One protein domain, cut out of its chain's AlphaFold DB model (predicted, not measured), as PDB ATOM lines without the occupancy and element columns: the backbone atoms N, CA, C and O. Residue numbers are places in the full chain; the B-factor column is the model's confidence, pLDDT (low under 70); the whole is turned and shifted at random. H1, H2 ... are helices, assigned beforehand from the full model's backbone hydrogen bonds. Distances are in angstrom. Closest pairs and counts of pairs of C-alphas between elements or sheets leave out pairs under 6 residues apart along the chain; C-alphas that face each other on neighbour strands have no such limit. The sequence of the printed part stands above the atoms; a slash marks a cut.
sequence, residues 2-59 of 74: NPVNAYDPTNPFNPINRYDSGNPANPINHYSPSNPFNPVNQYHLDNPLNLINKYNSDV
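What this domain is: This is residues 2 to 59 of the 74 residues of an uncharacterized protein of Nitrospira sp (UniProt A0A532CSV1). With little regular structure, the model is a loose, flat arch of wound loops, a horseshoe with a short helix in each foot, H1 near one end and H2 near the other. The unnamed residues 8 to 50 wind over the arch between them, with short helical runs at residues 17 to 19, 29 to 31 and 41 to 43. The printed part has 58 residues with two named helices, H1 then H2, and no named strand; the class is all helix, though the named elements hold only 10 residues. The whole is loose, with a radius of gyration of the C-alphas of 13.9 A and spans of 35 by 27 by 12 A.

How they stand to each other: H1, residues 3 to 7, and H2, residues 51 to 55, are equally long in residues and stand apart, no C-alpha of one within 8 A of the other. In each, 0 of 1 O i to N i+4 pairs and 2 of 2 O i to N i+3 pairs are within hydrogen-bond range.

Where its parts are: H1 begins at C-alpha 3 (23.997, 34.063, -3.281) and measures 7.7 A. H2 measures 8.4 A and ends at C-alpha 55 (0.552, 54.850, 4.475).

The domain as a whole: The C-alphas farthest apart, of Val 4 and Leu 45, are 36.4 A apart. The link from H1 to H2 is long, 43 residues. The printed part has no cut, and no printed residue is under 70 in pLDDT.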
ATOM      1  N   ASN A   2      24.911  38.411  -4.814       75.44
ATOM      2  CA  ASN A   2      25.724  37.195  -4.786       75.44
ATOM      3  C   ASN A   2      25.098  36.215  -3.773       75.44
ATOM      4  O   ASN A   2      25.038  36.563  -2.592       75.44
ATOM      5  N   PRO A   3      24.624  35.026  -4.188       74.69
ATOM      6  CA  PRO A   3      23.997  34.063  -3.281       74.69
ATOM      7  C   PRO A   3      24.934  33.591  -2.162       74.69
ATOM      8  O   PRO A   3      24.458  33.216  -1.095       74.69
ATOM      9  N   VAL A   4      26.256  33.672  -2.352       79.38
ATOM     10  CA  VAL A   4      27.247  33.318  -1.321       79.38
ATOM     11  C   VAL A   4      27.115  34.204  -0.077       79.38
ATOM     12  O   VAL A   4      27.271  33.712   1.036       79.38
ATOM     13  N   ASN A   5      26.716  35.472  -0.233       82.06
ATOM     14  CA  ASN A   5      26.534  36.396   0.892       82.06
ATOM     15  C   ASN A   5      25.395  35.960   1.835       82.06
ATOM     16  O   ASN A   5      25.341  36.399   2.982       82.06
ATOM     17  N   ALA A   6      24.478  35.094   1.383       80.12
ATOM     18  CA  ALA A   6      23.443  34.522   2.243       80.12
ATOM     19  C   ALA A   6      24.016  33.547   3.285       80.12
ATOM     20  O   ALA A   6      23.379  33.315   4.303       80.12
ATOM     21  N   TYR A   7      25.213  33.002   3.054       84.00
ATOM     22  CA  TYR A   7      25.887  32.060   3.952       84.00
ATOM     23  C   TYR A   7      27.043  32.697   4.728       84.00
ATOM     24  O   TYR A   7      27.753  31.992   5.446       84.00
ATOM     25  N   ASP A   8      27.229  34.013   4.613       85.25
ATOM     26  CA  ASP A   8      28.200  34.742   5.423       85.25
ATOM     27  C   ASP A   8      27.841  34.584   6.917       85.25
ATOM     28  O   ASP A   8      26.700  34.868   7.300       85.25
ATOM     29  N   PRO A   9      28.752  34.101   7.781       80.69
ATOM     30  CA  PRO A   9      28.500  33.972   9.214       80.69
ATOM     31  C   PRO A   9      28.122  35.291   9.897       80.69
ATOM     32  O   PRO A   9      27.435  35.263  10.915       80.69
ATOM     33  N   THR A  10      28.524  36.444   9.356       81.75
ATOM     34  CA  THR A  10      28.152  37.756   9.909       81.75
ATOM     35  C   THR A  10      26.808  38.257   9.387       81.75
ATOM     36  O   THR A  10      26.309  39.273   9.864       81.75
ATOM     37  N   ASN A  11      26.201  37.581   8.405       81.50
ATOM     38  CA  ASN A  11      24.874  37.932   7.916       81.50
ATOM     39  C   ASN A  11      23.813  37.464   8.930       81.50
ATOM     40  O   ASN A  11      23.645  36.257   9.124       81.50
ATOM     41  N   PRO A  12      23.036  38.366   9.551       71.94
ATOM     42  CA  PRO A  12      22.009  37.982  10.524       71.94
ATOM     43  C   PRO A  12      20.898  37.107   9.917       71.94
ATOM     44  O   PRO A  12      20.217  36.385  10.642       71.94
ATOM     45  N   PHE A  13      20.740  37.130   8.591       75.50
ATOM     46  CA  PHE A  13      19.788  36.311   7.839       75.50
ATOM     47  C   PHE A  13      20.398  35.022   7.276       75.50
ATOM     48  O   PHE A  13      19.752  34.332   6.485       75.50
ATOM     49  N   ASN A  14      21.622  34.676   7.678       85.69
ATOM     50  CA  ASN A  14      22.197  33.380   7.357       85.69
ATOM     51  C   ASN A  14      21.302  32.246   7.898       85.69
ATOM     52  O   ASN A  14      20.843  32.325   9.045       85.69
ATOM     53  N   PRO A  15      21.067  31.173   7.114       83.81
ATOM     54  CA  PRO A  15      20.307  30.005   7.548       83.81
ATOM     55  C   PRO A  15      20.713  29.405   8.897       83.81
ATOM     56  O   PRO A  15      19.873  28.777   9.532       83.81
ATOM     57  N   ILE A  16      21.961  29.562   9.338       83.62
ATOM     58  CA  ILE A  16      22.411  29.088  10.655       83.62
ATOM     59  C   ILE A  16      22.040  30.096  11.752       83.62
ATOM     60  O   ILE A  16      21.465  29.714  12.771       83.62
ATOM     61  N   ASN A  17      22.290  31.388  11.520       84.50
ATOM     62  CA  ASN A  17      22.072  32.453  12.506       84.50
ATOM     63  C   ASN A  17      20.606  32.602  12.915       84.50
ATOM     64  O   ASN A  17      20.322  33.077  14.012       84.50
ATOM     65  N   ARG A  18      19.661  32.166  12.075       82.69
ATOM     66  CA  ARG A  18      18.230  32.149  12.416       82.69
ATOM     67  C   ARG A  18      17.900  31.310  13.654       82.69
ATOM     68  O   ARG A  18      16.813  31.463  14.174       82.69
ATOM     69  N   TYR A  19      18.770  30.409  14.107       85.94
ATOM     70  CA  TYR A  19      18.527  29.600  15.310       85.94
ATOM     71  C   TYR A  19      19.222  30.146  16.561       85.94
ATOM     72  O   TYR A  19      19.051  29.583  17.642       85.94
ATOM     73  N   ASP A  20      19.965  31.248  16.442       86.75
ATOM     74  CA  ASP A  20      20.537  31.950  17.588       86.75
ATOM     75  C   ASP A  20      19.414  32.521  18.470       86.75
ATOM     76  O   ASP A  20      18.427  33.076  17.974       86.75
ATOM     77  N   SER A  21      19.537  32.369  19.787       84.19
ATOM     78  CA  SER A  21      18.570  32.868  20.766       84.19
ATOM     79  C   SER A  21      18.500  34.395  20.798       84.19
ATOM     80  O   SER A  21      17.489  34.935  21.236       84.19
ATOM     81  N   GLY A  22      19.521  35.099  20.303       84.31
ATOM     82  CA  GLY A  22      19.487  36.552  20.121       84.31
ATOM     83  C   GLY A  22      18.802  37.006  18.829       84.31
ATOM     84  O   GLY A  22      18.482  38.185  18.691       84.31
ATOM     85  N   ASN A  23      18.564  36.102  17.874       85.94
ATOM     86  CA  ASN A  23      18.059  36.476  16.558       85.94
ATOM     87  C   ASN A  23      16.531  36.676  16.583       85.94
ATOM     88  O   ASN A  23      15.797  35.735  16.901       85.94
ATOM     89  N   PRO A  24      16.002  37.848  16.192       84.31
ATOM     90  CA  PRO A  24      14.557  38.066  16.100       84.31
ATOM     91  C   PRO A  24      13.846  37.155  15.084       84.31
ATOM     92  O   PRO A  24      12.655  36.890  15.224       84.31
ATOM     93  N   ALA A  25      14.556  36.650  14.071       85.06
ATOM     94  CA  ALA A  25      14.029  35.694  13.096       85.06
ATOM     95  C   ALA A  25      14.006  34.243  13.616       85.06
ATOM     96  O   ALA A  25      13.582  33.337  12.892       85.06
ATOM     97  N   ASN A  26      14.454  34.007  14.853       89.06
ATOM     98  CA  ASN A  26      14.360  32.699  15.481       89.06
ATOM     99  C   ASN A  26      12.897  32.293  15.687       89.06
ATOM    100  O   ASN A  26      12.141  33.066  16.280       89.06
ATOM    101  N   PRO A  27      12.486  31.083  15.250       86.25
ATOM    102  CA  PRO A  27      11.117  30.601  15.424       86.25
ATOM    103  C   PRO A  27      10.605  30.676  16.866       86.25
ATOM    104  O   PRO A  27       9.432  30.966  17.081       86.25
ATOM    105  N   ILE A  28      11.477  30.451  17.854       87.50
ATOM    106  CA  ILE A  28      11.122  30.549  19.275       87.50
ATOM    107  C   ILE A  28      10.884  32.013  19.660       87.50
ATOM    108  O   ILE A  28       9.891  32.335  20.310       87.50
ATOM    109  N   ASN A  29      11.759  32.917  19.212       89.06
ATOM    110  CA  ASN A  29      11.650  34.343  19.509       89.06
ATOM    111  C   ASN A  29      10.484  35.013  18.788       89.06
ATOM    112  O   ASN A  29      10.059  36.084  19.217       89.06
ATOM    113  N   HIS A  30       9.977  34.421  17.705       86.12
ATOM    114  CA  HIS A  30       8.903  34.976  16.882       86.12
ATOM    115  C   HIS A  30       7.661  35.355  17.702       86.12
ATOM    116  O   HIS A  30       6.994  36.329  17.380       86.12
ATOM    117  N   TYR A  31       7.389  34.651  18.804       88.88
ATOM    118  CA  TYR A  31       6.245  34.922  19.684       88.88
ATOM    119  C   TYR A  31       6.590  35.746  20.932       88.88
ATOM    120  O   TYR A  31       5.722  35.976  21.775       88.88
ATOM    121  N   SER A  32       7.834  36.211  21.071       90.38
ATOM    122  CA  SER A  32       8.217  37.081  22.185       90.38
ATOM    123  C   SER A  32       7.466  38.420  22.100       90.38
ATOM    124  O   SER A  32       7.417  39.016  21.018       90.38
ATOM    125  N   PRO A  33       6.912  38.947  23.208       87.75
ATOM    126  CA  PRO A  33       6.231  40.244  23.223       87.75
ATOM    127  C   PRO A  33       7.120  41.424  22.822       87.75
ATOM    128  O   PRO A  33       6.607  42.444  22.384       87.75
ATOM    129  N   SER A  34       8.444  41.310  22.949       87.81
ATOM    130  CA  SER A  34       9.392  42.355  22.539       87.81
ATOM    131  C   SER A  34       9.906  42.197  21.105       87.81
ATOM    132  O   SER A  34      10.658  43.044  20.630       87.81
ATOM    133  N   ASN A  35       9.532  41.125  20.399       89.38
ATOM    134  CA  ASN A  35      10.004  40.891  19.040       89.38
ATOM    135  C   ASN A  35       9.171  41.703  18.033       89.38
ATOM    136  O   ASN A  35       7.963  41.479  17.942       89.38
ATOM    137  N   PRO A  36       9.763  42.596  17.221       85.31
ATOM    138  CA  PRO A  36       9.011  43.373  16.229       85.31
ATOM    139  C   PRO A  36       8.306  42.505  15.175       85.31
ATOM    140  O   PRO A  36       7.303  42.935  14.606       85.31
ATOM    141  N   PHE A  37       8.789  41.282  14.935       86.75
ATOM    142  CA  PHE A  37       8.189  40.321  14.005       86.75
ATOM    143  C   PHE A  37       7.047  39.502  14.613       86.75
ATOM    144  O   PHE A  37       6.456  38.686  13.906       86.75
ATOM    145  N   ASN A  38       6.725  39.696  15.894       91.88
ATOM    146  CA  ASN A  38       5.584  39.037  16.512       91.88
ATOM    147  C   ASN A  38       4.284  39.449  15.795       91.88
ATOM    148  O   ASN A  38       4.020  40.650  15.671       91.88
ATOM    149  N   PRO A  39       3.437  38.491  15.369       87.94
ATOM    150  CA  PRO A  39       2.183  38.788  14.682       87.94
ATOM    151  C   PRO A  39       1.237  39.714  15.452       87.94
ATOM    152  O   PRO A  39       0.412  40.378  14.837       87.94
ATOM    153  N   VAL A  40       1.313  39.776  16.779       91.56
ATOM    154  CA  VAL A  40       0.499  40.709  17.574       91.56
ATOM    155  C   VAL A  40       1.107  42.113  17.563       91.56
ATOM    156  O   VAL A  40       0.384  43.105  17.476       91.56
ATOM    157  N   ASN A  41       2.435  42.215  17.548       91.38
ATOM    158  CA  ASN A  41       3.130  43.496  17.607       91.38
ATOM    159  C   ASN A  41       2.928  44.347  16.350       91.38
ATOM    160  O   ASN A  41       3.148  45.552  16.410       91.38
ATOM    161  N   GLN A  42       2.489  43.783  15.219       87.31
ATOM    162  CA  GLN A  42       2.160  44.561  14.010       87.31
ATOM    163  C   GLN A  42       1.017  45.578  14.222       87.31
ATOM    164  O   GLN A  42       0.776  46.429  13.366       87.31
ATOM    165  N   TYR A  43       0.296  45.489  15.343       90.38
ATOM    166  CA  TYR A  43      -0.756  46.434  15.723       90.38
ATOM    167  C   TYR A  43      -0.288  47.476  16.749       90.38
ATOM    168  O   TYR A  43      -1.009  48.439  17.005       90.38
ATOM    169  N   HIS A  44       0.913  47.329  17.316       90.94
ATOM    170  CA  HIS A  44       1.467  48.293  18.266       90.94
ATOM    171  C   HIS A  44       2.032  49.508  17.526       90.94
ATOM    172  O   HIS A  44       2.796  49.348  16.575       90.94
ATOM    173  N   LEU A  45       1.638  50.720  17.922       87.38
ATOM    174  CA  LEU A  45       1.986  51.956  17.202       87.38
ATOM    175  C   LEU A  45       3.494  52.254  17.181       87.38
ATOM    176  O   LEU A  45       3.974  52.903  16.259       87.38
ATOM    177  N   ASP A  46       4.228  51.778  18.182       86.56
ATOM    178  CA  ASP A  46       5.681  51.899  18.309       86.56
ATOM    179  C   ASP A  46       6.452  50.847  17.494       86.56
ATOM    180  O   ASP A  46       7.669  50.961  17.338       86.56
ATOM    181  N   ASN A  47       5.772  49.848  16.922       87.50
ATOM    182  CA  ASN A  47       6.413  48.900  16.024       87.50
ATOM    183  C   ASN A  47       6.685  49.562  14.658       87.50
ATOM    184  O   ASN A  47       5.740  49.977  13.979       87.50
ATOM    185  N   PRO A  48       7.940  49.604  14.169       81.12
ATOM    186  CA  PRO A  48       8.241  50.115  12.830       81.12
ATOM    187  C   PRO A  48       7.554  49.319  11.709       81.12
ATOM    188  O   PRO A  48       7.358  49.845  10.613       81.12
ATOM    189  N   LEU A  49       7.147  48.077  11.976       84.69
ATOM    190  CA  LEU A  49       6.389  47.220  11.064       84.69
ATOM    191  C   LEU A  49       4.870  47.314  11.273       84.69
ATOM    192  O   LEU A  49       4.135  46.450  10.794       84.69
ATOM    193  N   ASN A  50       4.379  48.330  11.993       88.38
ATOM    194  CA  ASN A  50       2.947  48.521  12.176       88.38
ATOM    195  C   ASN A  50       2.228  48.654  10.826       88.38
ATOM    196  O   ASN A  50       2.688  49.362   9.930       88.38
ATOM    197  N   LEU A  51       1.056  48.030  10.697       84.88
ATOM    198  CA  LEU A  51       0.257  48.065   9.471       84.88
ATOM    199  C   LEU A  51      -0.082  49.480   8.987       84.88
ATOM    200  O   LEU A  51      -0.214  49.675   7.782       84.88
ATOM    201  N   ILE A  52      -0.211  50.468   9.878       85.69
ATOM    202  CA  ILE A  52      -0.494  51.857   9.499       85.69
ATOM    203  C   ILE A  52       0.685  52.530   8.792       85.69
ATOM    204  O   ILE A  52       0.475  53.416   7.964       85.69
ATOM    205  N   ASN A  53       1.912  52.054   9.033       83.75
ATOM    206  CA  ASN A  53       3.120  52.575   8.392       83.75
ATOM    207  C   ASN A  53       3.109  52.342   6.878       83.75
ATOM    208  O   ASN A  53       3.814  53.034   6.153       83.75
ATOM    209  N   LYS A  54       2.234  51.464   6.368       79.06
ATOM    210  CA  LYS A  54       2.001  51.310   4.927       79.06
ATOM    211  C   LYS A  54       1.564  52.609   4.228       79.06
ATOM    212  O   LYS A  54       1.655  52.711   3.010       79.06
ATOM    213  N   TYR A  55       1.030  53.565   4.983       81.69
ATOM    214  CA  TYR A  55       0.552  54.850   4.475       81.69
ATOM    215  C   TYR A  55       1.461  56.019   4.872       81.69
ATOM    216  O   TYR A  55       1.149  57.160   4.540       81.69
ATOM    217  N   ASN A  56       2.562  55.751   5.577       78.44
ATOM    218  CA  ASN A  56       3.498  56.766   6.037       78.44
ATOM    219  C   ASN A  56       4.806  56.660   5.239       78.44
ATOM    220  O   ASN A  56       5.536  55.686   5.374       78.44
ATOM    221  N   SER A  57       5.107  57.660   4.411       77.19
ATOM    222  CA  SER A  57       6.346  57.714   3.621       77.19
ATOM    223  C   SER A  57       7.597  58.008   4.449       77.19
ATOM    224  O   SER A  57       8.703  57.785   3.963       77.19
ATOM    225  N   ASP A  58       7.434  58.495   5.681       80.56
ATOM    226  CA  ASP A  58       8.540  58.930   6.538       80.56
ATOM    227  C   ASP A  58       9.124  57.781   7.376       80.56
ATOM    228  O   ASP A  58      10.107  57.959   8.094       80.56
ATOM    229  N   VAL A  59       8.536  56.582   7.291       75.50
ATOM    230  CA  VAL A  59       9.068  55.378   7.938       75.50
ATOM    231  C   VAL A  59      10.058  54.647   7.022       75.50
ATOM    232  O   VAL A  59       9.880  54.618   5.804       75.50
TER     233      VAL A  59